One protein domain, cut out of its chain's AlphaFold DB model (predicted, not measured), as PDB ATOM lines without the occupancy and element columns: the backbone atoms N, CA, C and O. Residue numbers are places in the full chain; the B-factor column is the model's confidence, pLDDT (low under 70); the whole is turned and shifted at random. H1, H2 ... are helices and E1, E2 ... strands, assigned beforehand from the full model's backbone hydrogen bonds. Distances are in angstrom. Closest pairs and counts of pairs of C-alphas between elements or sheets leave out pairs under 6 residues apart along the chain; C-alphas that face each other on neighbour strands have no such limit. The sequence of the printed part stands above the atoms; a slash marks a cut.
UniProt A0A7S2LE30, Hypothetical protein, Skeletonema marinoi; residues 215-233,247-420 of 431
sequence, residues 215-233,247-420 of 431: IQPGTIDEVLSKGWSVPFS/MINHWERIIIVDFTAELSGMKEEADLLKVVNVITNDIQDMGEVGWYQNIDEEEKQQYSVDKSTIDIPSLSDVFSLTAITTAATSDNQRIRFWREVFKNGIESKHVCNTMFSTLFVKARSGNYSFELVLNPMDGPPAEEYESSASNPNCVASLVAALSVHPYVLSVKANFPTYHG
ATOM      1  N   ILE A 215      11.505 -25.440  81.778       89.44
ATOM      2  CA  ILE A 215      10.104 -25.871  81.739       89.44
ATOM      3  C   ILE A 215       9.988 -27.215  82.461       89.44
ATOM      4  O   ILE A 215      10.536 -28.224  82.019       89.44
ATOM      5  N   GLN A 216       9.239 -27.240  83.562       85.12
ATOM      6  CA  GLN A 216       9.091 -28.437  84.383       85.12
ATOM      7  C   GLN A 216       8.363 -29.563  83.627       85.12
ATOM      8  O   GLN A 216       7.412 -29.288  82.881       85.12
ATOM      9  N   PRO A 217       8.735 -30.834  83.867       78.06
ATOM     10  CA  PRO A 217       8.065 -32.000  83.302       78.06
ATOM     11  C   PRO A 217       6.540 -31.961  83.399       78.06
ATOM     12  O   PRO A 217       5.983 -31.609  84.438       78.06
ATOM     13  N   GLY A 218       5.863 -32.339  82.314       76.81
ATOM     14  CA  GLY A 218       4.400 -32.372  82.236       76.81
ATOM     15  C   GLY A 218       3.724 -31.004  82.093       76.81
ATOM     16  O   GLY A 218       2.531 -30.966  81.823       76.81
ATOM     17  N   THR A 219       4.450 -29.884  82.196       84.19
ATOM     18  CA  THR A 219       3.872 -28.531  82.062       84.19
ATOM     19  C   THR A 219       3.197 -28.318  80.709       84.19
ATOM     20  O   THR A 219       2.082 -27.809  80.646       84.19
ATOM     21  N   ILE A 220       3.860 -28.711  79.617       85.00
ATOM     22  CA  ILE A 220       3.313 -28.534  78.264       85.00
ATOM     23  C   ILE A 220       2.160 -29.501  78.011       85.00
ATOM     24  O   ILE A 220       1.125 -29.076  77.506       85.00
ATOM     25  N   ASP A 221       2.289 -30.760  78.430       79.12
ATOM     26  CA  ASP A 221       1.202 -31.739  78.325       79.12
ATOM     27  C   ASP A 221      -0.044 -31.278  79.083       79.12
ATOM     28  O   ASP A 221      -1.157 -31.396  78.573       79.12
ATOM     29  N   GLU A 222       0.145 -30.708  80.276       79.56
ATOM     30  CA  GLU A 222      -0.920 -30.152  81.101       79.56
ATOM     31  C   GLU A 222      -1.615 -29.000  80.379       79.56
ATOM     32  O   GLU A 222      -2.819 -29.078  80.157       79.56
ATOM     33  N   VAL A 223      -0.866 -27.987  79.931       80.06
ATOM     34  CA  VAL A 223      -1.401 -26.798  79.239       80.06
ATOM     35  C   VAL A 223      -2.123 -27.145  77.934       80.06
ATOM     36  O   VAL A 223      -3.112 -26.503  77.573       80.06
ATOM     37  N   LEU A 224      -1.647 -28.162  77.216       77.50
ATOM     38  CA  LEU A 224      -2.278 -28.645  75.987       77.50
ATOM     39  C   LEU A 224      -3.413 -29.642  76.246       77.50
ATOM     40  O   LEU A 224      -4.120 -30.033  75.311       77.50
ATOM     41  N   SER A 225      -3.594 -30.090  77.489       72.19
ATOM     42  CA  SER A 225      -4.576 -31.111  77.809       72.19
ATOM     43  C   SER A 225      -6.004 -30.607  77.588       72.19
ATOM     44  O   SER A 225      -6.349 -29.434  77.760       72.19
ATOM     45  N   LYS A 226      -6.906 -31.549  77.300       66.50
ATOM     46  CA  LYS A 226      -8.350 -31.271  77.307       66.50
ATOM     47  C   LYS A 226      -8.872 -30.876  78.694       66.50
ATOM     48  O   LYS A 226      -9.987 -30.385  78.776       66.50
ATOM     49  N   GLY A 227      -8.114 -31.139  79.763       62.84
ATOM     50  CA  GLY A 227      -8.461 -30.739  81.129       62.84
ATOM     51  C   GLY A 227      -8.131 -29.275  81.418       62.84
ATOM     52  O   GLY A 227      -8.814 -28.646  82.223       62.84
ATOM     53  N   TRP A 228      -7.139 -28.713  80.720       68.56
ATOM     54  CA  TRP A 228      -6.735 -27.314  80.849       68.56
ATOM     55  C   TRP A 228      -7.779 -26.346  80.308       68.56
ATOM     56  O   TRP A 228      -8.106 -25.327  80.921       68.56
ATOM     57  N   SER A 229      -8.362 -26.677  79.159       58.94
ATOM     58  CA  SER A 229      -9.595 -26.035  78.720       58.94
ATOM     59  C   SER A 229     -10.716 -26.532  79.637       58.94
ATOM     60  O   SER A 229     -11.126 -27.682  79.548       58.94
ATOM     61  N   VAL A 230     -11.174 -25.695  80.581       52.34
ATOM     62  CA  VAL A 230     -12.243 -26.051  81.530       52.34
ATOM     63  C   VAL A 230     -13.390 -26.695  80.743       52.34
ATOM     64  O   VAL A 230     -13.762 -26.173  79.686       52.34
ATOM     65  N   PRO A 231     -13.928 -27.834  81.208       43.41
ATOM     66  CA  PRO A 231     -14.822 -28.653  80.413       43.41
ATOM     67  C   PRO A 231     -16.122 -27.902  80.141       43.41
ATOM     68  O   PRO A 231     -17.017 -27.884  80.977       43.41
ATOM     69  N   PHE A 232     -16.268 -27.347  78.941       49.22
ATOM     70  CA  PHE A 232     -17.584 -27.054  78.392       49.22
ATOM     71  C   PHE A 232     -17.631 -27.530  76.949       49.22
ATOM     72  O   PHE A 232     -17.201 -26.841  76.027       49.22
ATOM     73  N   SER A 233     -18.235 -28.703  76.737       37.06
ATOM     74  CA  SER A 233     -18.961 -28.867  75.486       37.06
ATOM     75  C   SER A 233     -20.120 -27.870  75.527       37.06
ATOM     76  O   SER A 233     -20.895 -27.820  76.489       37.06
ATOM     77  N   MET A 247     -19.794 -21.695  87.666       49.25
ATOM     78  CA  MET A 247     -18.838 -22.816  87.651       49.25
ATOM     79  C   MET A 247     -17.492 -22.503  86.976       49.25
ATOM     80  O   MET A 247     -16.489 -23.077  87.394       49.25
ATOM     81  N   ILE A 248     -17.452 -21.609  85.978       51.56
ATOM     82  CA  ILE A 248     -16.217 -21.160  85.299       51.56
ATOM     83  C   ILE A 248     -15.270 -20.465  86.276       51.56
ATOM     84  O   ILE A 248     -14.069 -20.730  86.261       51.56
ATOM     85  N   ASN A 249     -15.823 -19.614  87.140       52.94
ATOM     86  CA  ASN A 249     -15.043 -18.832  88.092       52.94
ATOM     87  C   ASN A 249     -14.357 -19.733  89.134       52.94
ATOM     88  O   ASN A 249     -13.269 -19.439  89.599       52.94
ATOM     89  N   HIS A 250     -14.917 -20.900  89.454       59.16
ATOM     90  CA  HIS A 250     -14.377 -21.755  90.514       59.16
ATOM     91  C   HIS A 250     -13.084 -22.501  90.173       59.16
ATOM     92  O   HIS A 250     -12.558 -23.171  91.056       59.16
ATOM     93  N   TRP A 251     -12.595 -22.444  88.938       66.12
ATOM     94  CA  TRP A 251     -11.325 -23.067  88.573       66.12
ATOM     95  C   TRP A 251     -10.246 -21.995  88.502       66.12
ATOM     96  O   TRP A 251     -10.464 -20.995  87.843       66.12
ATOM     97  N   GLU A 252      -9.080 -22.204  89.102       75.62
ATOM     98  CA  GLU A 252      -7.890 -21.383  88.875       75.62
ATOM     99  C   GLU A 252      -6.869 -22.176  88.060       75.62
ATOM    100  O   GLU A 252      -6.595 -23.347  88.333       75.62
ATOM    101  N   ARG A 253      -6.301 -21.532  87.044       80.50
ATOM    102  CA  ARG A 253      -5.200 -22.059  86.241       80.50
ATOM    103  C   ARG A 253      -3.972 -21.247  86.537       80.50
ATOM    104  O   ARG A 253      -3.986 -20.025  86.386       80.50
ATOM    105  N   ILE A 254      -2.941 -21.949  86.970       85.62
ATOM    106  CA  ILE A 254      -1.788 -21.327  87.590       85.62
ATOM    107  C   ILE A 254      -0.537 -21.792  86.864       85.62
ATOM    108  O   ILE A 254      -0.285 -22.994  86.750       85.62
ATOM    109  N   ILE A 255       0.246 -20.818  86.410       90.69
ATOM    110  CA  ILE A 255       1.648 -21.014  86.053       90.69
ATOM    111  C   ILE A 255       2.478 -20.497  87.226       90.69
ATOM    112  O   ILE A 255       2.386 -19.328  87.584       90.69
ATOM    113  N   ILE A 256       3.266 -21.372  87.837       92.12
ATOM    114  CA  ILE A 256       4.258 -21.022  88.851       92.12
ATOM    115  C   ILE A 256       5.563 -20.702  88.133       92.12
ATOM    116  O   ILE A 256       5.994 -21.458  87.260       92.12
ATOM    117  N   VAL A 257       6.187 -19.597  88.520       93.81
ATOM    118  CA  VAL A 257       7.467 -19.147  87.983       93.81
ATOM    119  C   VAL A 257       8.416 -18.892  89.145       93.81
ATOM    120  O   VAL A 257       8.138 -18.056  90.007       93.81
ATOM    121  N   ASP A 258       9.530 -19.617  89.164       91.44
ATOM    122  CA  ASP A 258      10.582 -19.453  90.162       91.44
ATOM    123  C   ASP A 258      11.667 -18.513  89.634       91.44
ATOM    124  O   ASP A 258      12.104 -18.624  88.479       91.44
ATOM    125  N   PHE A 259      12.102 -17.587  90.487       90.06
ATOM    126  CA  PHE A 259      13.189 -16.675  90.162       90.06
ATOM    127  C   PHE A 259      14.551 -17.347  90.314       90.06
ATOM    128  O   PHE A 259      14.707 -18.370  90.982       90.06
ATOM    129  N   THR A 260      15.565 -16.732  89.717       86.25
ATOM    130  CA  THR A 260      16.951 -17.017  90.084       86.25
ATOM    131  C   THR A 260      17.226 -16.640  91.539       86.25
ATOM    132  O   THR A 260      16.524 -15.818  92.138       86.25
ATOM    133  N   ALA A 261      18.262 -17.239  92.125       78.81
ATOM    134  CA  ALA A 261      18.606 -17.017  93.526       78.81
ATOM    135  C   ALA A 261      19.003 -15.551  93.829       78.81
ATOM    136  O   ALA A 261      18.756 -15.065  94.922       78.81
ATOM    137  N   GLU A 262      19.511 -14.801  92.845       75.44
ATOM    138  CA  GLU A 262      19.827 -13.367  93.003       75.44
ATOM    139  C   GLU A 262      18.594 -12.473  93.194       75.44
ATOM    140  O   GLU A 262      18.662 -11.430  93.840       75.44
ATOM    141  N   LEU A 263      17.465 -12.853  92.594       77.06
ATOM    142  CA  LEU A 263      16.205 -12.106  92.683       77.06
ATOM    143  C   LEU A 263      15.264 -12.672  93.744       77.06
ATOM    144  O   LEU A 263      14.197 -12.122  94.009       77.06
ATOM    145  N   SER A 264      15.659 -13.787  94.337       69.31
ATOM    146  CA  SER A 264      14.925 -14.491  95.364       69.31
ATOM    147  C   SER A 264      14.949 -13.743  96.698       69.31
ATOM    148  O   SER A 264      15.895 -13.031  97.019       69.31
ATOM    149  N   GLY A 265      13.901 -13.908  97.512       70.12
ATOM    150  CA  GLY A 265      13.871 -13.319  98.854       70.12
ATOM    151  C   GLY A 265      13.554 -11.820  98.888       70.12
ATOM    152  O   GLY A 265      13.973 -11.123  99.817       70.12
ATOM    153  N   MET A 266      12.815 -11.300  97.895       83.00
ATOM    154  CA  MET A 266      12.397  -9.893  97.891       83.00
ATOM    155  C   MET A 266      11.620  -9.558  99.170       83.00
ATOM    156  O   MET A 266      10.737 -10.302  99.595       83.00
ATOM    157  N   LYS A 267      11.924  -8.420  99.795       82.81
ATOM    158  CA  LYS A 267      11.304  -8.043 101.079       82.81
ATOM    159  C   LYS A 267       9.873  -7.543 100.916       82.81
ATOM    160  O   LYS A 267       9.059  -7.729 101.818       82.81
ATOM    161  N   GLU A 268       9.574  -6.920  99.781       84.25
ATOM    162  CA  GLU A 268       8.288  -6.285  99.511       84.25
ATOM    163  C   GLU A 268       7.626  -6.882  98.267       84.25
ATOM    164  O   GLU A 268       8.259  -7.080  97.231       84.25
ATOM    165  N   GLU A 269       6.313  -7.104  98.343       83.19
ATOM    166  CA  GLU A 269       5.498  -7.545  97.203       83.19
ATOM    167  C   GLU A 269       5.556  -6.547  96.033       83.19
ATOM    168  O   GLU A 269       5.517  -6.936  94.869       83.19
ATOM    169  N   ALA A 270       5.722  -5.252  96.325       86.56
ATOM    170  CA  ALA A 270       5.875  -4.220  95.306       86.56
ATOM    171  C   ALA A 270       7.118  -4.435  94.425       86.56
ATOM    172  O   ALA A 270       7.079  -4.118  93.236       86.56
ATOM    173  N   ASP A 271       8.204  -4.977  94.980       87.44
ATOM    174  CA  ASP A 271       9.413  -5.282  94.213       87.44
ATOM    175  C   ASP A 271       9.205  -6.510  93.325       87.44
ATOM    176  O   ASP A 271       9.573  -6.479  92.149       87.44
ATOM    177  N   LEU A 272       8.485  -7.522  93.824       88.06
ATOM    178  CA  LEU A 272       8.056  -8.665  93.016       88.06
ATOM    179  C   LEU A 272       7.210  -8.205  91.831       88.06
ATOM    180  O   LEU A 272       7.489  -8.577  90.694       88.06
ATOM    181  N   LEU A 273       6.224  -7.335  92.059       88.19
ATOM    182  CA  LEU A 273       5.382  -6.814  90.981       88.19
ATOM    183  C   LEU A 273       6.180  -5.997  89.958       88.19
ATOM    184  O   LEU A 273       5.875  -6.063  88.767       88.19
ATOM    185  N   LYS A 274       7.217  -5.253  90.367       89.38
ATOM    186  CA  LYS A 274       8.115  -4.573  89.414       89.38
ATOM    187  C   LYS A 274       8.836  -5.582  88.521       89.38
ATOM    188  O   LYS A 274       8.854  -5.388  87.308       89.38
ATOM    189  N   VAL A 275       9.386  -6.652  89.098       90.69
ATOM    190  CA  VAL A 275      10.091  -7.700  88.340       90.69
ATOM    191  C   VAL A 275       9.136  -8.455  87.416       90.69
ATOM    192  O   VAL A 275       9.447  -8.647  86.244       90.69
ATOM    193  N   VAL A 276       7.941  -8.816  87.885       91.06
ATOM    194  CA  VAL A 276       6.941  -9.501  87.050       91.06
ATOM    195  C   VAL A 276       6.461  -8.610  85.903       91.06
ATOM    196  O   VAL A 276       6.324  -9.088  84.776       91.06
ATOM    197  N   ASN A 277       6.262  -7.311  86.144       90.62
ATOM    198  CA  ASN A 277       5.933  -6.358  85.083       90.62
ATOM    199  C   ASN A 277       7.066  -6.237  84.061       90.62
ATOM    200  O   ASN A 277       6.798  -6.185  82.866       90.62
ATOM    201  N   VAL A 278       8.322  -6.218  84.514       91.94
ATOM    202  CA  VAL A 278       9.497  -6.248  83.635       91.94
ATOM    203  C   VAL A 278       9.468  -7.482  82.727       91.94
ATOM    204  O   VAL A 278       9.516  -7.327  81.510       91.94
ATOM    205  N   ILE A 279       9.307  -8.675  83.307       93.75
ATOM    206  CA  ILE A 279       9.257  -9.940  82.560       93.75
ATOM    207  C   ILE A 279       8.108  -9.924  81.549       93.75
ATOM    208  O   ILE A 279       8.285 -10.273  80.385       93.75
ATOM    209  N   THR A 280       6.923  -9.502  81.987       91.94
ATOM    210  CA  THR A 280       5.717  -9.508  81.153       91.94
ATOM    211  C   THR A 280       5.837  -8.529  79.986       91.94
ATOM    212  O   THR A 280       5.518  -8.901  78.861       91.94
ATOM    213  N   ASN A 281       6.344  -7.316  80.230       91.69
ATOM    214  CA  ASN A 281       6.557  -6.319  79.180       91.69
ATOM    215  C   ASN A 281       7.574  -6.807  78.146       91.69
ATOM    216  O   ASN A 281       7.309  -6.717  76.953       91.69
ATOM    217  N   ASP A 282       8.695  -7.387  78.587       93.56
ATOM    218  CA  ASP A 282       9.690  -7.929  77.660       93.56
ATOM    219  C   ASP A 282       9.095  -9.029  76.776       93.56
ATOM    220  O   ASP A 282       9.327  -9.046  75.573       93.56
ATOM    221  N   ILE A 283       8.303  -9.937  77.353       94.88
ATOM    222  CA  ILE A 283       7.640 -11.008  76.601       94.88
ATOM    223  C   ILE A 283       6.670 -10.433  75.561       94.88
ATOM    224  O   ILE A 283       6.612 -10.933  74.436       94.88
ATOM    225  N   GLN A 284       5.905  -9.400  75.923       92.06
ATOM    226  CA  GLN A 284       5.010  -8.727  74.983       92.06
ATOM    227  C   GLN A 284       5.798  -8.085  73.839       92.06
ATOM    228  O   GLN A 284       5.445  -8.301  72.681       92.06
ATOM    229  N   ASP A 285       6.893  -7.388  74.144       92.38
ATOM    230  CA  ASP A 285       7.747  -6.756  73.138       92.38
ATOM    231  C   ASP A 285       8.384  -7.795  72.195       92.38
ATOM    232  O   ASP A 285       8.352  -7.625  70.974       92.38
ATOM    233  N   MET A 286       8.896  -8.915  72.726       94.00
ATOM    234  CA  MET A 286       9.405 -10.033  71.913       94.00
ATOM    235  C   MET A 286       8.313 -10.615  71.003       94.00
ATOM    236  O   MET A 286       8.577 -10.958  69.847       94.00
ATOM    237  N   GLY A 287       7.079 -10.708  71.506       93.25
ATOM    238  CA  GLY A 287       5.919 -11.154  70.740       93.25
ATOM    239  C   GLY A 287       5.549 -10.210  69.601       93.25
ATOM    240  O   GLY A 287       5.302 -10.663  68.482       93.25
ATOM    241  N   GLU A 288       5.557  -8.900  69.855       91.56
ATOM    242  CA  GLU A 288       5.311  -7.881  68.832       91.56
ATOM    243  C   GLU A 288       6.378  -7.916  67.733       91.56
ATOM    244  O   GLU A 288       6.038  -7.887  66.546       91.56
ATOM    245  N   VAL A 289       7.655  -8.046  68.110       92.19
ATOM    246  CA  VAL A 289       8.757  -8.201  67.152       92.19
ATOM    247  C   VAL A 289       8.592  -9.474  66.329       92.19
ATOM    248  O   VAL A 289       8.666  -9.410  65.103       92.19
ATOM    249  N   GLY A 290       8.333 -10.619  66.966       92.31
ATOM    250  CA  GLY A 290       8.146 -11.891  66.266       92.31
ATOM    251  C   GLY A 290       6.962 -11.865  65.302       92.31
ATOM    252  O   GLY A 290       7.080 -12.290  64.150       92.31
ATOM    253  N   TRP A 291       5.839 -11.275  65.714       91.75
ATOM    254  CA  TRP A 291       4.706 -11.050  64.819       91.75
ATOM    255  C   TRP A 291       5.095 -10.182  63.618       91.75
ATOM    256  O   TRP A 291       4.827 -10.559  62.475       91.75
ATOM    257  N   TYR A 292       5.759  -9.047  63.860       89.75
ATOM    258  CA  TYR A 292       6.183  -8.145  62.793       89.75
ATOM    259  C   TYR A 292       7.184  -8.805  61.833       89.75
ATOM    260  O   TYR A 292       7.142  -8.551  60.632       89.75
ATOM    261  N   GLN A 293       8.067  -9.677  62.320       88.44
ATOM    262  CA  GLN A 293       8.995 -10.434  61.477       88.44
ATOM    263  C   GLN A 293       8.272 -11.431  60.554       88.44
ATOM    264  O   GLN A 293       8.719 -11.627  59.422       88.44
ATOM    265  N   ASN A 294       7.156 -12.006  61.015       85.25
ATOM    266  CA  ASN A 294       6.412 -13.077  60.342       85.25
ATOM    267  C   ASN A 294       5.332 -12.604  59.350       85.25
ATOM    268  O   ASN A 294       4.784 -13.434  58.623       85.25
ATOM    269  N   ILE A 295       4.993 -11.312  59.313       86.31
ATOM    270  CA  ILE A 295       4.062 -10.762  58.313       86.31
ATOM    271  C   ILE A 295       4.761 -10.478  56.978       86.31
ATOM    272  O   ILE A 295       5.963 -10.214  56.929       86.31
ATOM    273  N   ASP A 296       3.999 -10.501  55.885       86.88
ATOM    274  CA  ASP A 296       4.526 -10.243  54.543       86.88
ATOM    275  C   ASP A 296       5.010  -8.791  54.388       86.88
ATOM    276  O   ASP A 296       4.444  -7.866  54.971       86.88
ATOM    277  N   GLU A 297       6.014  -8.559  53.538       84.56
ATOM    278  CA  GLU A 297       6.589  -7.220  53.302       84.56
ATOM    279  C   GLU A 297       5.552  -6.184  52.831       84.56
ATOM    280  O   GLU A 297       5.653  -5.002  53.155       84.56
ATOM    281  N   GLU A 298       4.518  -6.613  52.100       84.94
ATOM    282  CA  GLU A 298       3.401  -5.745  51.703       84.94
ATOM    283  C   GLU A 298       2.534  -5.330  52.902       84.94
ATOM    284  O   GLU A 298       2.079  -4.186  52.977       84.94
ATOM    285  N   GLU A 299       2.322  -6.237  53.863       83.31
ATOM    286  CA  GLU A 299       1.607  -5.936  55.104       83.31
ATOM    287  C   GLU A 299       2.479  -5.059  56.019       83.31
ATOM    288  O   GLU A 299       1.960  -4.098  56.586       83.31
ATOM    289  N   LYS A 300       3.803  -5.278  56.080       82.88
ATOM    290  CA  LYS A 300       4.745  -4.446  56.861       82.88
ATOM    291  C   LYS A 300       4.680  -2.968  56.501       82.88
ATOM    292  O   LYS A 300       4.742  -2.133  57.396       82.88
ATOM    293  N   GLN A 301       4.472  -2.625  55.226       80.44
ATOM    294  CA  GLN A 301       4.333  -1.228  54.780       80.44
ATOM    295  C   GLN A 301       3.171  -0.476  55.453       80.44
ATOM    296  O   GLN A 301       3.137   0.756  55.429       80.44
ATOM    297  N   GLN A 302       2.212  -1.194  56.046       82.19
ATOM    298  CA  GLN A 302       1.074  -0.616  56.763       82.19
ATOM    299  C   GLN A 302       1.388  -0.295  58.230       82.19
ATOM    300  O   GLN A 302       0.588   0.379  58.885       82.19
ATOM    301  N   TYR A 303       2.533  -0.747  58.745       78.19
ATOM    302  CA  TYR A 303       2.930  -0.592  60.139       78.19
ATOM    303  C   TYR A 303       4.263   0.150  60.244       78.19
ATOM    304  O   TYR A 303       5.139   0.054  59.390       78.19
ATOM    305  N   SER A 304       4.419   0.921  61.314       71.38
ATOM    306  CA  SER A 304       5.689   1.545  61.676       71.38
ATOM    307  C   SER A 304       6.297   0.781  62.840       71.38
ATOM    308  O   SER A 304       5.625   0.617  63.858       71.38
ATOM    309  N   VAL A 305       7.559   0.375  62.715       71.94
ATOM    310  CA  VAL A 305       8.317  -0.208  63.828       71.94
ATOM    311  C   VAL A 305       8.564   0.877  64.873       71.94
ATOM    312  O   VAL A 305       9.065   1.959  64.548       71.94
ATOM    313  N   ASP A 306       8.195   0.613  66.125       73.88
ATOM    314  CA  ASP A 306       8.537   1.501  67.231       73.88
ATOM    315  C   ASP A 306      10.054   1.455  67.439       73.88
ATOM    316  O   ASP A 306      10.642   0.382  67.565       73.88
ATOM    317  N   LYS A 307      10.709   2.620  67.501       73.81
ATOM    318  CA  LYS A 307      12.159   2.693  67.720       73.81
ATOM    319  C   LYS A 307      12.603   2.013  69.018       73.81
ATOM    320  O   LYS A 307      13.760   1.630  69.115       73.81
ATOM    321  N   SER A 308      11.712   1.885  70.001       73.88
ATOM    322  CA  SER A 308      11.982   1.165  71.250       73.88
ATOM    323  C   SER A 308      12.063  -0.354  71.083       73.88
ATOM    324  O   SER A 308      12.693  -0.998  71.912       73.88
ATOM    325  N   THR A 309      11.504  -0.902  70.000       78.88
ATOM    326  CA  THR A 309      11.570  -2.336  69.662       78.88
ATOM    327  C   THR A 309      12.775  -2.707  68.799       78.88
ATOM    328  O   THR A 309      13.016  -3.881  68.527       78.88
ATOM    329  N   ILE A 310      13.560  -1.708  68.378       77.25
ATOM    330  CA  ILE A 310      14.821  -1.936  67.672       77.25
ATOM    331  C   ILE A 310      15.760  -2.692  68.621       77.25
ATOM    332  O   ILE A 310      15.890  -2.333  69.788       77.25
ATOM    333  N   ASP A 311      16.381  -3.750  68.105       84.88
ATOM    334  CA  ASP A 311      17.274  -4.674  68.819       84.88
ATOM    335  C   ASP A 311      16.606  -5.601  69.848       84.88
ATOM    336  O   ASP A 311      17.293  -6.440  70.434       84.88
ATOM    337  N   ILE A 312      15.288  -5.530  70.048       90.06
ATOM    338  CA  ILE A 312      14.568  -6.564  70.801       90.06
ATOM    339  C   ILE A 312      14.512  -7.829  69.928       90.06
ATOM    340  O   ILE A 312      14.120  -7.743  68.761       90.06
ATOM    341  N   PRO A 313      14.937  -9.004  70.424       92.31
ATOM    342  CA  PRO A 313      14.836 -10.242  69.660       92.31
ATOM    343  C   PRO A 313      13.397 -10.787  69.675       92.31
ATOM    344  O   PRO A 313      12.647 -10.530  70.614       92.31
ATOM    345  N   SER A 314      13.005 -11.568  68.667       93.94
ATOM    346  CA  SER A 314      11.737 -12.309  68.733       93.94
ATOM    347  C   SER A 314      11.842 -13.500  69.689       93.94
ATOM    348  O   SER A 314      12.944 -13.956  70.009       93.94
ATOM    349  N   LEU A 315      10.705 -14.045  70.127       93.62
ATOM    350  CA  LEU A 315      10.685 -15.252  70.955       93.62
ATOM    351  C   LEU A 315      11.267 -16.450  70.187       93.62
ATOM    352  O   LEU A 315      12.064 -17.216  70.729       93.62
ATOM    353  N   SER A 316      10.927 -16.561  68.902       92.50
ATOM    354  CA  SER A 316      11.472 -17.560  67.983       92.50
ATOM    355  C   SER A 316      12.999 -17.488  67.853       92.50
ATOM    356  O   SER A 316      13.631 -18.534  67.669       92.50
ATOM    357  N   ASP A 317      13.584 -16.289  67.970       92.12
ATOM    358  CA  ASP A 317      15.032 -16.053  67.911       92.12
ATOM    359  C   ASP A 317      15.766 -16.412  69.212       92.12
ATOM    360  O   ASP A 317      16.960 -16.701  69.155       92.12
ATOM    361  N   VAL A 318      15.105 -16.345  70.376       93.44
ATOM    362  CA  VAL A 318      15.738 -16.608  71.688       93.44
ATOM    363  C   VAL A 318      15.449 -17.996  72.249       93.44
ATOM    364  O   VAL A 318      16.221 -18.479  73.072       93.44
ATOM    365  N   PHE A 319      14.381 -18.658  71.810       93.88
ATOM    366  CA  PHE A 319      14.059 -20.011  72.249       93.88
ATOM    367  C   PHE A 319      14.903 -21.042  71.488       93.88
ATOM    368  O   PHE A 319      14.858 -21.135  70.257       93.88
ATOM    369  N   SER A 320      15.696 -21.836  72.212       91.12
ATOM    370  CA  SER A 320      16.795 -22.598  71.606       91.12
ATOM    371  C   SER A 320      16.336 -23.643  70.595       91.12
ATOM    372  O   SER A 320      17.025 -23.859  69.605       91.12
ATOM    373  N   LEU A 321      15.158 -24.250  70.771       87.12
ATOM    374  CA  LEU A 321      14.656 -25.247  69.817       87.12
ATOM    375  C   LEU A 321      14.200 -24.627  68.488       87.12
ATOM    376  O   LEU A 321      14.349 -25.254  67.440       87.12
ATOM    377  N   THR A 322      13.645 -23.413  68.491       86.88
ATOM    378  CA  THR A 322      13.153 -22.775  67.256       86.88
ATOM    379  C   THR A 322      14.269 -22.126  66.448       86.88
ATOM    380  O   THR A 322      14.181 -22.114  65.212       86.88
ATOM    381  N   ALA A 323      15.333 -21.686  67.125       84.62
ATOM    382  CA  ALA A 323      16.511 -21.067  66.524       84.62
ATOM    383  C   ALA A 323      17.339 -22.021  65.634       84.62
ATOM    384  O   ALA A 323      18.082 -21.569  64.755       84.62
ATOM    385  N   ILE A 324      17.193 -23.343  65.797       80.56
ATOM    386  CA  ILE A 324      17.897 -24.348  64.982       80.56
ATOM    387  C   ILE A 324      17.245 -24.440  63.596       80.56
ATOM    388  O   ILE A 324      16.193 -25.054  63.404       80.56
ATOM    389  N   THR A 325      17.878 -23.829  62.596       67.25
ATOM    390  CA  THR A 325      17.320 -23.626  61.243       67.25
ATOM    391  C   THR A 325      17.940 -24.523  60.165       67.25
ATOM    392  O   THR A 325      17.883 -24.209  58.975       67.25
ATOM    393  N   THR A 326      18.529 -25.662  60.538       64.44
ATOM    394  CA  THR A 326      19.165 -26.566  59.570       64.44
ATOM    395  C   THR A 326      18.121 -27.334  58.740       64.44
ATOM    396  O   THR A 326      17.021 -27.643  59.192       64.44
ATOM    397  N   ALA A 327      18.463 -27.680  57.492       58.09
ATOM    398  CA  ALA A 327      17.585 -28.486  56.630       58.09
ATOM    399  C   ALA A 327      17.322 -29.900  57.191       58.09
ATOM    400  O   ALA A 327      16.386 -30.558  56.758       58.09
ATOM    401  N   ALA A 328      18.140 -30.365  58.141       56.38
ATOM    402  CA  ALA A 328      17.938 -31.629  58.844       56.38
ATOM    403  C   ALA A 328      16.865 -31.524  59.946       56.38
ATOM    404  O   ALA A 328      16.230 -32.519  60.276       56.38
ATOM    405  N   THR A 329      16.615 -30.325  60.486       61.53
ATOM    406  CA  THR A 329      15.623 -30.102  61.548       61.53
ATOM    407  C   THR A 329      14.279 -29.582  61.050       61.53
ATOM    408  O   THR A 329      13.339 -29.478  61.838       61.53
ATOM    409  N   SER A 330      14.125 -29.287  59.753       61.00
ATOM    410  CA  SER A 330      12.839 -28.846  59.183       61.00
ATOM    411  C   SER A 330      11.725 -29.891  59.312       61.00
ATOM    412  O   SER A 330      10.543 -29.533  59.374       61.00
ATOM    413  N   ASP A 331      12.102 -31.169  59.392       63.69
ATOM    414  CA  ASP A 331      11.181 -32.292  59.581       63.69
ATOM    415  C   ASP A 331      11.014 -32.727  61.038       63.69
ATOM    416  O   ASP A 331      10.151 -33.550  61.343       63.69
ATOM    417  N   ASN A 332      11.750 -32.105  61.962       73.50
ATOM    418  CA  ASN A 332      11.610 -32.387  63.377       73.50
ATOM    419  C   ASN A 332      10.252 -31.891  63.899       73.50
ATOM    420  O   ASN A 332       9.962 -30.690  63.905       73.50
ATOM    421  N   GLN A 333       9.419 -32.821  64.369       72.31
ATOM    422  CA  GLN A 333       8.058 -32.513  64.800       72.31
ATOM    423  C   GLN A 333       8.008 -31.562  65.994       72.31
ATOM    424  O   GLN A 333       7.098 -30.741  66.071       72.31
ATOM    425  N   ARG A 334       8.979 -31.636  66.906       74.00
ATOM    426  CA  ARG A 334       8.996 -30.820  68.123       74.00
ATOM    427  C   ARG A 334       9.445 -29.393  67.848       74.00
ATOM    428  O   ARG A 334       8.847 -28.449  68.355       74.00
ATOM    429  N   ILE A 335      10.440 -29.223  66.980       79.69
ATOM    430  CA  ILE A 335      10.835 -27.897  66.485       79.69
ATOM    431  C   ILE A 335       9.669 -27.267  65.713       79.69
ATOM    432  O   ILE A 335       9.348 -26.098  65.916       79.69
ATOM    433  N   ARG A 336       8.981 -28.050  64.871       81.19
ATOM    434  CA  ARG A 336       7.771 -27.598  64.170       81.19
ATOM    435  C   ARG A 336       6.649 -27.228  65.139       81.19
ATOM    436  O   ARG A 336       6.023 -26.193  64.945       81.19
ATOM    437  N   PHE A 337       6.423 -28.038  66.171       85.44
ATOM    438  CA  PHE A 337       5.450 -27.760  67.224       85.44
ATOM    439  C   PHE A 337       5.712 -26.391  67.857       85.44
ATOM    440  O   PHE A 337       4.810 -25.561  67.863       85.44
ATOM    441  N   TRP A 338       6.941 -26.108  68.296       88.19
ATOM    442  CA  TRP A 338       7.261 -24.822  68.921       88.19
ATOM    443  C   TRP A 338       7.129 -23.636  67.964       88.19
ATOM    444  O   TRP A 338       6.569 -22.608  68.342       88.19
ATOM    445  N   ARG A 339       7.548 -23.795  66.701       88.19
ATOM    446  CA  ARG A 339       7.332 -22.773  65.661       88.19
ATOM    447  C   ARG A 339       5.849 -22.457  65.473       88.19
ATOM    448  O   ARG A 339       5.473 -21.292  65.398       88.19
ATOM    449  N   GLU A 340       5.000 -23.482  65.426       86.38
ATOM    450  CA  GLU A 340       3.551 -23.296  65.308       86.38
ATOM    451  C   GLU A 340       2.931 -22.723  66.590       86.38
ATOM    452  O   GLU A 340       2.045 -21.874  66.503       86.38
ATOM    453  N   VAL A 341       3.409 -23.114  67.775       89.44
ATOM    454  CA  VAL A 341       2.966 -22.535  69.054       89.44
ATOM    455  C   VAL A 341       3.252 -21.038  69.107       89.44
ATOM    456  O   VAL A 341       2.373 -20.278  69.510       89.44
ATOM    457  N   PHE A 342       4.427 -20.581  68.668       92.50
ATOM    458  CA  PHE A 342       4.753 -19.151  68.650       92.50
ATOM    459  C   PHE A 342       3.940 -18.398  67.608       92.50
ATOM    460  O   PHE A 342       3.250 -17.435  67.950       92.50
ATOM    461  N   LYS A 343       3.915 -18.905  66.373       90.75
ATOM    462  CA  LYS A 343       3.157 -18.325  65.259       90.75
ATOM    463  C   LYS A 343       1.662 -18.180  65.551       90.75
ATOM    464  O   LYS A 343       1.051 -17.205  65.120       90.75
ATOM    465  N   ASN A 344       1.063 -19.137  66.260       88.06
ATOM    466  CA  ASN A 344      -0.358 -19.119  66.630       88.06
ATOM    467  C   ASN A 344      -0.606 -18.573  68.054       88.06
ATOM    468  O   ASN A 344      -1.756 -18.483  68.489       88.06
ATOM    469  N   GLY A 345       0.459 -18.229  68.780       91.31
ATOM    470  CA  GLY A 345       0.453 -17.755  70.159       91.31
ATOM    471  C   GLY A 345       0.953 -16.317  70.256       91.31
ATOM    472  O   GLY A 345       0.388 -15.420  69.626       91.31
ATOM    473  N   ILE A 346       1.978 -16.081  71.076       93.94
ATOM    474  CA  ILE A 346       2.502 -14.738  71.371       93.94
ATOM    475  C   ILE A 346       3.029 -13.999  70.128       93.94
ATOM    476  O   ILE A 346       2.896 -12.787  70.073       93.94
ATOM    477  N   GLU A 347       3.523 -14.683  69.093       94.00
ATOM    478  CA  GLU A 347       3.989 -14.041  67.845       94.00
ATOM    479  C   GLU A 347       2.914 -13.992  66.746       94.00
ATOM    480  O   GLU A 347       3.193 -13.759  65.569       94.00
ATOM    481  N   SER A 348       1.657 -14.243  67.101       90.62
ATOM    482  CA  SER A 348       0.535 -14.089  66.176       90.62
ATOM    483  C   SER A 348       0.029 -12.642  66.136       90.62
ATOM    484  O   SER A 348       0.325 -11.824  67.004       90.62
ATOM    485  N   LYS A 349      -0.867 -12.338  65.191       86.94
ATOM    486  CA  LYS A 349      -1.452 -10.994  65.007       86.94
ATOM    487  C   LYS A 349      -2.115 -10.389  66.248       86.94
ATOM    488  O   LYS A 349      -2.202  -9.169  66.358       86.94
ATOM    489  N   HIS A 350      -2.639 -11.212  67.155       83.25
ATOM    490  CA  HIS A 350      -3.258 -10.722  68.388       83.25
ATOM    491  C   HIS A 350      -2.278 -10.595  69.565       83.25
ATOM    492  O   HIS A 350      -2.671 -10.033  70.587       83.25
ATOM    493  N   VAL A 351      -1.052 -11.126  69.438       87.25
ATOM    494  CA  VAL A 351       0.025 -11.120  70.453       87.25
ATOM    495  C   VAL A 351      -0.447 -11.603  71.836       87.25
ATOM    496  O   VAL A 351       0.029 -11.181  72.881       87.25
ATOM    497  N   CYS A 352      -1.488 -12.443  71.863       87.88
ATOM    498  CA  CYS A 352      -2.178 -12.871  73.079       87.88
ATOM    499  C   CYS A 352      -2.547 -11.705  74.019       87.88
ATOM    500  O   CYS A 352      -2.559 -11.859  75.235       87.88
ATOM    501  N   ASN A 353      -2.868 -10.528  73.474       81.94
ATOM    502  CA  ASN A 353      -3.104  -9.315  74.264       81.94
ATOM    503  C   ASN A 353      -4.217  -9.474  75.305       81.94
ATOM    504  O   ASN A 353      -4.118  -8.942  76.407       81.94
ATOM    505  N   THR A 354      -5.266 -10.232  74.979       76.44
ATOM    506  CA  THR A 354      -6.343 -10.557  75.925       76.44
ATOM    507  C   THR A 354      -5.827 -11.368  77.112       76.44
ATOM    508  O   THR A 354      -6.244 -11.118  78.246       76.44
ATOM    509  N   MET A 355      -4.867 -12.273  76.873       83.19
ATOM    510  CA  MET A 355      -4.200 -13.036  77.922       83.19
ATOM    511  C   MET A 355      -3.467 -12.098  78.874       83.19
ATOM    512  O   MET A 355      -3.812 -12.047  80.048       83.19
ATOM    513  N   PHE A 356      -2.553 -11.279  78.347       82.81
ATOM    514  CA  PHE A 356      -1.782 -10.319  79.140       82.81
ATOM    515  C   PHE A 356      -2.643  -9.295  79.883       82.81
ATOM    516  O   PHE A 356      -2.366  -8.993  81.038       82.81
ATOM    517  N   SER A 357      -3.732  -8.808  79.277       76.44
ATOM    518  CA  SER A 357      -4.620  -7.827  79.923       76.44
ATOM    519  C   SER A 357      -5.397  -8.365  81.126       76.44
ATOM    520  O   SER A 357      -6.024  -7.587  81.840       76.44
ATOM    521  N   THR A 358      -5.397  -9.684  81.326       73.88
ATOM    522  CA  THR A 358      -6.171 -10.351  82.379       73.88
ATOM    523  C   THR A 358      -5.315 -11.240  83.281       73.88
ATOM    524  O   THR A 358      -5.861 -11.944  84.131       73.88
ATOM    525  N   LEU A 359      -3.985 -11.212  83.120       78.06
ATOM    526  CA  LEU A 359      -3.075 -11.904  84.026       78.06
ATOM    527  C   LEU A 359      -3.195 -11.310  85.425       78.06
ATOM    528  O   LEU A 359      -3.146 -10.094  85.613       78.06
ATOM    529  N   PHE A 360      -3.296 -12.188  86.412       83.81
ATOM    530  CA  PHE A 360      -3.218 -11.811  87.812       83.81
ATOM    531  C   PHE A 360      -2.009 -12.472  88.457       83.81
ATOM    532  O   PHE A 360      -1.742 -13.648  88.224       83.81
ATOM    533  N   VAL A 361      -1.275 -11.707  89.259       86.81
ATOM    534  CA  VAL A 361      -0.025 -12.145  89.880       86.81
ATOM    535  C   VAL A 361      -0.274 -12.375  91.365       86.81
ATOM    536  O   VAL A 361      -0.725 -11.461  92.050       86.81
ATOM    537  N   LYS A 362       0.043 -13.571  91.870       86.94
ATOM    538  CA  LYS A 362       0.099 -13.849  93.315       86.94
ATOM    539  C   LYS A 362       1.545 -14.094  93.729       86.94
ATOM    540  O   LYS A 362       2.231 -14.932  93.145       86.94
ATOM    541  N   ALA A 363       2.011 -13.377  94.746       84.25
ATOM    542  CA  ALA A 363       3.296 -13.661  95.370       84.25
ATOM    543  C   ALA A 363       3.225 -14.970  96.174       84.25
ATOM    544  O   ALA A 363       2.239 -15.230  96.868       84.25
ATOM    545  N   ARG A 364       4.276 -15.793  96.109       83.12
ATOM    546  CA  ARG A 364       4.417 -16.976  96.974       83.12
ATOM    547  C   ARG A 364       5.234 -16.634  98.218       83.12
ATOM    548  O   ARG A 364       5.949 -15.636  98.260       83.12
ATOM    549  N   SER A 365       5.116 -17.466  99.255       74.44
ATOM    550  CA  SER A 365       5.804 -17.254 100.536       74.44
ATOM    551  C   SER A 365       7.299 -16.991 100.335       74.44
ATOM    552  O   SER A 365       7.995 -17.791  99.715       74.44
ATOM    553  N   GLY A 366       7.781 -15.876 100.888       70.50
ATOM    554  CA  GLY A 366       9.179 -15.458 100.801       70.50
ATOM    555  C   GLY A 366       9.581 -14.781  99.484       70.50
ATOM    556  O   GLY A 366      10.743 -14.428  99.341       70.50
ATOM    557  N   ASN A 367       8.652 -14.571  98.543       78.19
ATOM    558  CA  ASN A 367       8.891 -13.872  97.272       78.19
ATOM    559  C   ASN A 367      10.036 -14.473  96.426       78.19
ATOM    560  O   ASN A 367      10.705 -13.770  95.676       78.19
ATOM    561  N   TYR A 368      10.250 -15.785  96.551       81.50
ATOM    562  CA  TYR A 368      11.167 -16.585  95.724       81.50
ATOM    563  C   TYR A 368      10.551 -16.967  94.368       81.50
ATOM    564  O   TYR A 368      11.242 -17.351  93.428       81.50
ATOM    565  N   SER A 369       9.226 -16.874  94.276       88.12
ATOM    566  CA  SER A 369       8.446 -17.245  93.106       88.12
ATOM    567  C   SER A 369       7.118 -16.503  93.067       88.12
ATOM    568  O   SER A 369       6.663 -15.932  94.067       88.12
ATOM    569  N   PHE A 370       6.486 -16.514  91.897       91.31
ATOM    570  CA  PHE A 370       5.167 -15.937  91.681       91.31
ATOM    571  C   PHE A 370       4.260 -16.888  90.903       91.31
ATOM    572  O   PHE A 370       4.706 -17.812  90.224       91.31
ATOM    573  N   GLU A 371       2.963 -16.656  91.028       90.62
ATOM    574  CA  GLU A 371       1.913 -17.370  90.317       90.62
ATOM    575  C   GLU A 371       1.245 -16.427  89.325       90.62
ATOM    576  O   GLU A 371       0.751 -15.367  89.710       90.62
ATOM    577  N   LEU A 372       1.198 -16.830  88.059       88.44
ATOM    578  CA  LEU A 372       0.332 -16.236  87.051       88.44
ATOM    579  C   LEU A 372      -0.989 -16.992  87.030       88.44
ATOM    580  O   LEU A 372      -1.048 -18.155  86.624       88.44
ATOM    581  N   VAL A 373      -2.048 -16.314  87.451       84.81
ATOM    582  CA  VAL A 373      -3.417 -16.813  87.410       84.81
ATOM    583  C   VAL A 373      -4.064 -16.354  86.107       84.81
ATOM    584  O   VAL A 373      -4.230 -15.158  85.866       84.81
ATOM    585  N   LEU A 374      -4.440 -17.316  85.263       77.50
ATOM    586  CA  LEU A 374      -4.985 -17.097  83.910       77.50
ATOM    587  C   LEU A 374      -6.527 -17.025  83.871       77.50
ATOM    588  O   LEU A 374      -7.178 -17.203  82.838       77.50
ATOM    589  N   ASN A 375      -7.143 -16.878  85.036       71.75
ATOM    590  CA  ASN A 375      -8.574 -16.679  85.227       71.75
ATOM    591  C   ASN A 375      -8.833 -16.248  86.678       71.75
ATOM    592  O   ASN A 375      -9.339 -17.041  87.470       71.75
ATOM    593  N   PRO A 376      -8.433 -15.020  87.050       59.28
ATOM    594  CA  PRO A 376      -8.624 -14.526  88.404       59.28
ATOM    595  C   PRO A 376     -10.099 -14.503  88.814       59.28
ATOM    596  O   PRO A 376     -10.978 -14.166  88.022       59.28
ATOM    597  N   MET A 377     -10.334 -14.832  90.083       53.91
ATOM    598  CA  MET A 377     -11.637 -14.793  90.752       53.91
ATOM    599  C   MET A 377     -12.090 -13.380  91.144       53.91
ATOM    600  O   MET A 377     -13.289 -13.110  91.236       53.91
ATOM    601  N   ASP A 378     -11.136 -12.479  91.391       43.75
ATOM    602  CA  ASP A 378     -11.406 -11.155  91.941       43.75
ATOM    603  C   ASP A 378     -11.697 -10.131  90.837       43.75
ATOM    604  O   ASP A 378     -10.814  -9.476  90.285       43.75
ATOM    605  N   GLY A 379     -12.987  -9.991  90.533       43.84
ATOM    606  CA  GLY A 379     -13.550  -8.995  89.621       43.84
ATOM    607  C   GLY A 379     -14.741  -9.581  88.862       43.84
ATOM    608  O   GLY A 379     -14.693 -10.751  88.497       43.84
ATOM    609  N   PRO A 380     -15.837  -8.835  88.625       36.47
ATOM    610  CA  PRO A 380     -16.936  -9.359  87.824       36.47
ATOM    611  C   PRO A 380     -16.421  -9.601  86.396       36.47
ATOM    612  O   PRO A 380     -16.062  -8.623  85.730       36.47
ATOM    613  N   PRO A 381     -16.372 -10.851  85.892       44.31
ATOM    614  CA  PRO A 381     -16.113 -11.044  84.479       44.31
ATOM    615  C   PRO A 381     -17.268 -10.384  83.729       44.31
ATOM    616  O   PRO A 381     -18.440 -10.619  84.037       44.31
ATOM    617  N   ALA A 382     -16.958  -9.527  82.757       42.66
ATOM    618  CA  ALA A 382     -17.967  -9.123  81.789       42.66
ATOM    619  C   ALA A 382     -18.566 -10.399  81.164       42.66
ATOM    620  O   ALA A 382     -17.859 -11.394  81.014       42.66
ATOM    621  N   GLU A 383     -19.841 -10.396  80.769       41.59
ATOM    622  CA  GLU A 383     -20.487 -11.562  80.126       41.59
ATOM    623  C   GLU A 383     -19.747 -12.051  78.854       41.59
ATOM    624  O   GLU A 383     -20.005 -13.148  78.368       41.59
ATOM    625  N   GLU A 384     -18.790 -11.261  78.352       43.88
ATOM    626  CA  GLU A 384     -17.901 -11.539  77.217       43.88
ATOM    627  C   GLU A 384     -16.469 -11.971  77.623       43.88
ATOM    628  O   GLU A 384     -15.567 -11.952  76.789       43.88
ATOM    629  N   TYR A 385     -16.215 -12.326  78.891       43.75
ATOM    630  CA  TYR A 385     -14.873 -12.671  79.381       43.75
ATOM    631  C   TYR A 385     -14.361 -13.990  78.781       43.75
ATOM    632  O   TYR A 385     -14.687 -15.087  79.240       43.75
ATOM    633  N   GLU A 386     -13.532 -13.883  77.746       50.00
ATOM    634  CA  GLU A 386     -12.753 -14.998  77.223       50.00
ATOM    635  C   GLU A 386     -11.561 -15.242  78.159       50.00
ATOM    636  O   GLU A 386     -10.691 -14.386  78.315       50.00
ATOM    637  N   SER A 387     -11.555 -16.394  78.841       57.88
ATOM    638  CA  SER A 387     -10.481 -16.766  79.771       57.88
ATOM    639  C   SER A 387      -9.126 -16.668  79.076       57.88
ATOM    640  O   SER A 387      -8.943 -17.232  78.002       57.88
ATOM    641  N   SER A 388      -8.149 -16.039  79.726       58.59
ATOM    642  CA  SER A 388      -6.776 -15.931  79.229       58.59
ATOM    643  C   SER A 388      -6.069 -17.270  79.016       58.59
ATOM    644  O   SER A 388      -5.055 -17.333  78.326       58.59
ATOM    645  N   ALA A 389      -6.651 -18.356  79.525       63.97
ATOM    646  CA  ALA A 389      -6.225 -19.727  79.297       63.97
ATOM    647  C   ALA A 389      -6.953 -20.470  78.156       63.97
ATOM    648  O   ALA A 389      -6.735 -21.669  77.992       63.97
ATOM    649  N   SER A 390      -7.861 -19.825  77.411       65.25
ATOM    650  CA  SER A 390      -8.676 -20.501  76.386       65.25
ATOM    651  C   SER A 390      -7.887 -20.876  75.132       65.25
ATOM    652  O   SER A 390      -8.222 -21.863  74.477       65.25
ATOM    653  N   ASN A 391      -6.839 -20.113  74.802       77.81
ATOM    654  CA  ASN A 391      -5.967 -20.388  73.668       77.81
ATOM    655  C   ASN A 391      -4.724 -21.170  74.143       77.81
ATOM    656  O   ASN A 391      -3.810 -20.563  74.708       77.81
ATOM    657  N   PRO A 392      -4.644 -22.491  73.893       79.88
ATOM    658  CA  PRO A 392      -3.518 -23.309  74.340       79.88
ATOM    659  C   PRO A 392      -2.182 -22.874  73.724       79.88
ATOM    660  O   PRO A 392      -1.157 -22.981  74.389       79.88
ATOM    661  N   ASN A 393      -2.173 -22.306  72.510       85.94
ATOM    662  CA  ASN A 393      -0.948 -21.769  71.911       85.94
ATOM    663  C   ASN A 393      -0.475 -20.511  72.643       85.94
ATOM    664  O   ASN A 393       0.721 -20.356  72.864       85.94
ATOM    665  N   CYS A 394      -1.387 -19.635  73.079       88.00
ATOM    666  CA  CYS A 394      -1.024 -18.478  73.904       88.00
ATOM    667  C   CYS A 394      -0.407 -18.900  75.238       88.00
ATOM    668  O   CYS A 394       0.629 -18.372  75.626       88.00
ATOM    669  N   VAL A 395      -0.989 -19.893  75.909       87.69
ATOM    670  CA  VAL A 395      -0.463 -20.360  77.196       87.69
ATOM    671  C   VAL A 395       0.854 -21.125  77.026       87.69
ATOM    672  O   VAL A 395       1.800 -20.881  77.768       87.69
ATOM    673  N   ALA A 396       0.958 -22.014  76.035       89.62
ATOM    674  CA  ALA A 396       2.193 -22.751  75.770       89.62
ATOM    675  C   ALA A 396       3.332 -21.813  75.333       89.62
ATOM    676  O   ALA A 396       4.462 -21.957  75.800       89.62
ATOM    677  N   SER A 397       3.033 -20.812  74.495       93.12
ATOM    678  CA  SER A 397       4.009 -19.778  74.132       93.12
ATOM    679  C   SER A 397       4.386 -18.897  75.323       93.12
ATOM    680  O   SER A 397       5.555 -18.558  75.439       93.12
ATOM    681  N   LEU A 398       3.467 -18.599  76.252       95.00
ATOM    682  CA  LEU A 398       3.792 -17.904  77.505       95.00
ATOM    683  C   LEU A 398       4.757 -18.712  78.376       95.00
ATOM    684  O   LEU A 398       5.722 -18.149  78.878       95.00
ATOM    685  N   VAL A 399       4.534 -20.019  78.533       94.19
ATOM    686  CA  VAL A 399       5.445 -20.896  79.289       94.19
ATOM    687  C   VAL A 399       6.862 -20.847  78.710       94.19
ATOM    688  O   VAL A 399       7.823 -20.674  79.459       94.19
ATOM    689  N   ALA A 400       6.992 -20.941  77.387       93.75
ATOM    690  CA  ALA A 400       8.283 -20.826  76.708       93.75
ATOM    691  C   ALA A 400       8.882 -19.409  76.790       93.75
ATOM    692  O   ALA A 400      10.088 -19.245  76.960       93.75
ATOM    693  N   ALA A 401       8.052 -18.369  76.716       95.81
ATOM    694  CA  ALA A 401       8.503 -16.987  76.841       95.81
ATOM    695  C   ALA A 401       9.018 -16.663  78.250       95.81
ATOM    696  O   ALA A 401       9.994 -15.937  78.417       95.81
ATOM    697  N   LEU A 402       8.410 -17.252  79.280       96.69
ATOM    698  CA  LEU A 402       8.915 -17.165  80.645       96.69
ATOM    699  C   LEU A 402      10.261 -17.886  80.773       96.69
ATOM    700  O   LEU A 402      11.172 -17.358  81.404       96.69
ATOM    701  N   SER A 403      10.431 -19.052  80.142       94.81
ATOM    702  CA  SER A 403      11.655 -19.848  80.282       94.81
ATOM    703  C   SER A 403      12.896 -19.215  79.638       94.81
ATOM    704  O   SER A 403      14.018 -19.441  80.099       94.81
ATOM    705  N   VAL A 404      12.726 -18.388  78.602       95.00
ATOM    706  CA  VAL A 404      13.849 -17.658  77.978       95.00
ATOM    707  C   VAL A 404      14.319 -16.463  78.809       95.00
ATOM    708  O   VAL A 404      15.438 -15.990  78.618       95.00
ATOM    709  N   HIS A 405      13.505 -15.973  79.748       94.88
ATOM    710  CA  HIS A 405      13.828 -14.761  80.488       94.88
ATOM    711  C   HIS A 405      15.005 -14.992  81.473       94.88
ATOM    712  O   HIS A 405      14.992 -15.981  82.215       94.88
ATOM    713  N   PRO A 406      16.010 -14.088  81.549       92.50
ATOM    714  CA  PRO A 406      17.180 -14.231  82.435       92.50
ATOM    715  C   PRO A 406      16.843 -14.429  83.917       92.50
ATOM    716  O   PRO A 406      17.491 -15.196  84.617       92.50
ATOM    717  N   TYR A 407      15.791 -13.757  84.384       92.88
ATOM    718  CA  TYR A 407      15.334 -13.796  85.779       92.88
ATOM    719  C   TYR A 407      14.577 -15.064  86.172       92.88
ATOM    720  O   TYR A 407      14.267 -15.243  87.346       92.88
ATOM    721  N   VAL A 408      14.249 -15.924  85.209       92.81
ATOM    722  CA  VAL A 408      13.454 -17.126  85.443       92.81
ATOM    723  C   VAL A 408      14.372 -18.336  85.505       92.81
ATOM    724  O   VAL A 408      15.180 -18.574  84.600       92.81
ATOM    725  N   LEU A 409      14.208 -19.109  86.576       90.62
ATOM    726  CA  LEU A 409      14.892 -20.374  86.810       90.62
ATOM    727  C   LEU A 409      14.029 -21.568  86.399       90.62
ATOM    728  O   LEU A 409      14.543 -22.546  85.866       90.62
ATOM    729  N   SER A 410      12.725 -21.496  86.665       90.69
ATOM    730  CA  SER A 410      11.812 -22.626  86.516       90.69
ATOM    731  C   SER A 410      10.392 -22.141  86.214       90.69
ATOM    732  O   SER A 410       9.947 -21.125  86.748       90.69
ATOM    733  N   VAL A 411       9.688 -22.852  85.331       91.81
ATOM    734  CA  VAL A 411       8.295 -22.591  84.950       91.81
ATOM    735  C   VAL A 411       7.505 -23.887  85.049       91.81
ATOM    736  O   VAL A 411       7.873 -24.897  84.447       91.81
ATOM    737  N   LYS A 412       6.391 -23.857  85.777       89.88
ATOM    738  CA  LYS A 412       5.531 -25.018  86.005       89.88
ATOM    739  C   LYS A 412       4.064 -24.667  85.826       89.88
ATOM    740  O   LYS A 412       3.601 -23.683  86.387       89.88
ATOM    741  N   ALA A 413       3.306 -25.521  85.151       85.25
ATOM    742  CA  ALA A 413       1.846 -25.490  85.217       85.25
ATOM    743  C   ALA A 413       1.339 -26.575  86.172       85.25
ATOM    744  O   ALA A 413       1.856 -27.694  86.189       85.25
ATOM    745  N   ASN A 414       0.330 -26.247  86.975       72.94
ATOM    746  CA  ASN A 414      -0.403 -27.238  87.764       72.94
ATOM    747  C   ASN A 414      -1.744 -27.542  87.105       72.94
ATOM    748  O   ASN A 414      -2.323 -26.668  86.461       72.94
ATOM    749  N   PHE A 415      -2.279 -28.737  87.363       67.56
ATOM    750  CA  PHE A 415      -3.660 -29.056  87.011       67.56
ATOM    751  C   PHE A 415      -4.611 -27.969  87.549       67.56
ATOM    752  O   PHE A 415      -4.414 -27.510  88.685       67.56
ATOM    753  N   PRO A 416      -5.630 -27.545  86.775       67.31
ATOM    754  CA  PRO A 416      -6.576 -26.528  87.219       67.31
ATOM    755  C   PRO A 416      -7.141 -26.847  88.610       67.31
ATOM    756  O   PRO A 416      -7.600 -27.960  88.867       67.31
ATOM    757  N   THR A 417      -7.113 -25.879  89.526       63.56
ATOM    758  CA  THR A 417      -7.563 -26.074  90.912       63.56
ATOM    759  C   THR A 417      -8.995 -25.588  91.076       63.56
ATOM    760  O   THR A 417      -9.295 -24.440  90.770       63.56
ATOM    761  N   TYR A 418      -9.891 -26.447  91.570       59.19
ATOM    762  CA  TYR A 418     -11.276 -26.073  91.869       59.19
ATOM    763  C   TYR A 418     -11.419 -25.566  93.312       59.19
ATOM    764  O   TYR A 418     -11.144 -26.303  94.256       59.19
ATOM    765  N   HIS A 419     -11.913 -24.341  93.499       56.78
ATOM    766  CA  HIS A 419     -12.059 -23.683  94.804       56.78
ATOM    767  C   HIS A 419     -13.495 -23.683  95.367       56.78
ATOM    768  O   HIS A 419     -13.792 -22.973  96.329       56.78
ATOM    769  N   GLY A 420     -14.415 -24.477  94.812       49.62
ATOM    770  CA  GLY A 420     -15.792 -24.534  95.312       49.62
ATOM    771  C   GLY A 420     -15.910 -25.193  96.693       49.62
ATOM    772  O   GLY A 420     -15.807 -26.412  96.821       49.62
TER     773      GLY A 420
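This is residues 215 to 233 and 247 to 420 of the 431 residues of the protein "Hypothetical protein" of Skeletonema marinoi (UniProt A0A7S2LE30). A small twisted sheet of four strands makes a wall with helices on one face, two layers in which H8 packs along edge strand E4, H1 packs near the start of H8, and the long H2 crosses the sheet and runs on well past it. Beyond the sheet, H4 packs on the far half of H2 with H5 and H6 next to it, H5 itself being apart from H2, and H6 is packed crosswise on H8. The printed part has 193 residues with eight named helices and four named strands, in the order H1 E1 H2 H3 H4 H5 H6 H7 E2 E3 H8 E4; the sheet runs E2 E3 E1 E4, antiparallel throughout. Its class is mixed, under half of the residues (93) being in named elements, and it is compact, with a radius of gyration of the C-alphas of 17.1 A and spans of 49 by 45 by 35 A.

Begin at H1, residues 219 to 224, which touches H8, residues 392 to 404, at a shallow tilt of 22 degrees, opposite ways; the closest C-alphas are those of Leu 224 and Pro 392, 5.7 A apart. Next find E1, residues 254 to 259, an inner strand between E4, residues 408 to 413 (N 256 and O 412, 2.7 A), and E3, residues 369 to 373 (N 257 and O 370, 2.9 A), both within hydrogen-bond range. E3 forms a hairpin with E2, residues 360 to 363, where N 362 and O 371 are 2.9 A apart. E3, H8 and E4 form a split strand-helix-strand unit, two strands running the same way with E1 between them, its crossover right-handed. H8 lies over E4 at a height of 9.9 A, along the strands at 5 degrees on the local plane. On the same face, H2, residues 269 to 294, has a height of 10.7 A over the sheet and touches H8 with residues 279 to 283 alone (closest C-alphas Ile 283 and Ala 401, 6.0 A). H2 touches H4, residues 315 to 318, at Met 286 and Leu 315, whose C-alphas are 5.5 A apart; H3, residues 297 to 300, is close but not clearly touching H2. H5, residues 320 to 323, touches H6, residues 333 to 343 (closest C-alphas Thr 322 and Ile 335, 5.7 A), and H6 touches H8 about perpendicular, at 81 degrees (Val 341 and Asn 393, 4.9 A). H7, residues 353 to 356, is close but not clearly touching H8. Each O i to N i+4 pair is within hydrogen-bond range in H1, H2, H6 and H8; the other helices are too short for one.

Find C-alpha 219 at (3.872, -28.531, 82.062), where H1 begins. H2 runs 37.3 A from C-alpha 269 at (5.498, -7.545, 97.203); H8 measures 18.6 A, E1 15.9 A, H6 15.0 A and E4 14.3 A, ending at C-alpha 413 at (1.846, -25.490, 85.217).

The C-alphas farthest apart, of Ala 327 and Gly 420, are 51.2 A apart. Residues 234 to 246 are not printed, and C-alphas 233 and 247 are 13.6 A apart across the cut. H3 to H4 and E3 to H8 are long links. The model's confidence is low, with pLDDT under 70, in 42 of the 193 printed residues, among them residues 226 to 233 and residues 376 to 390.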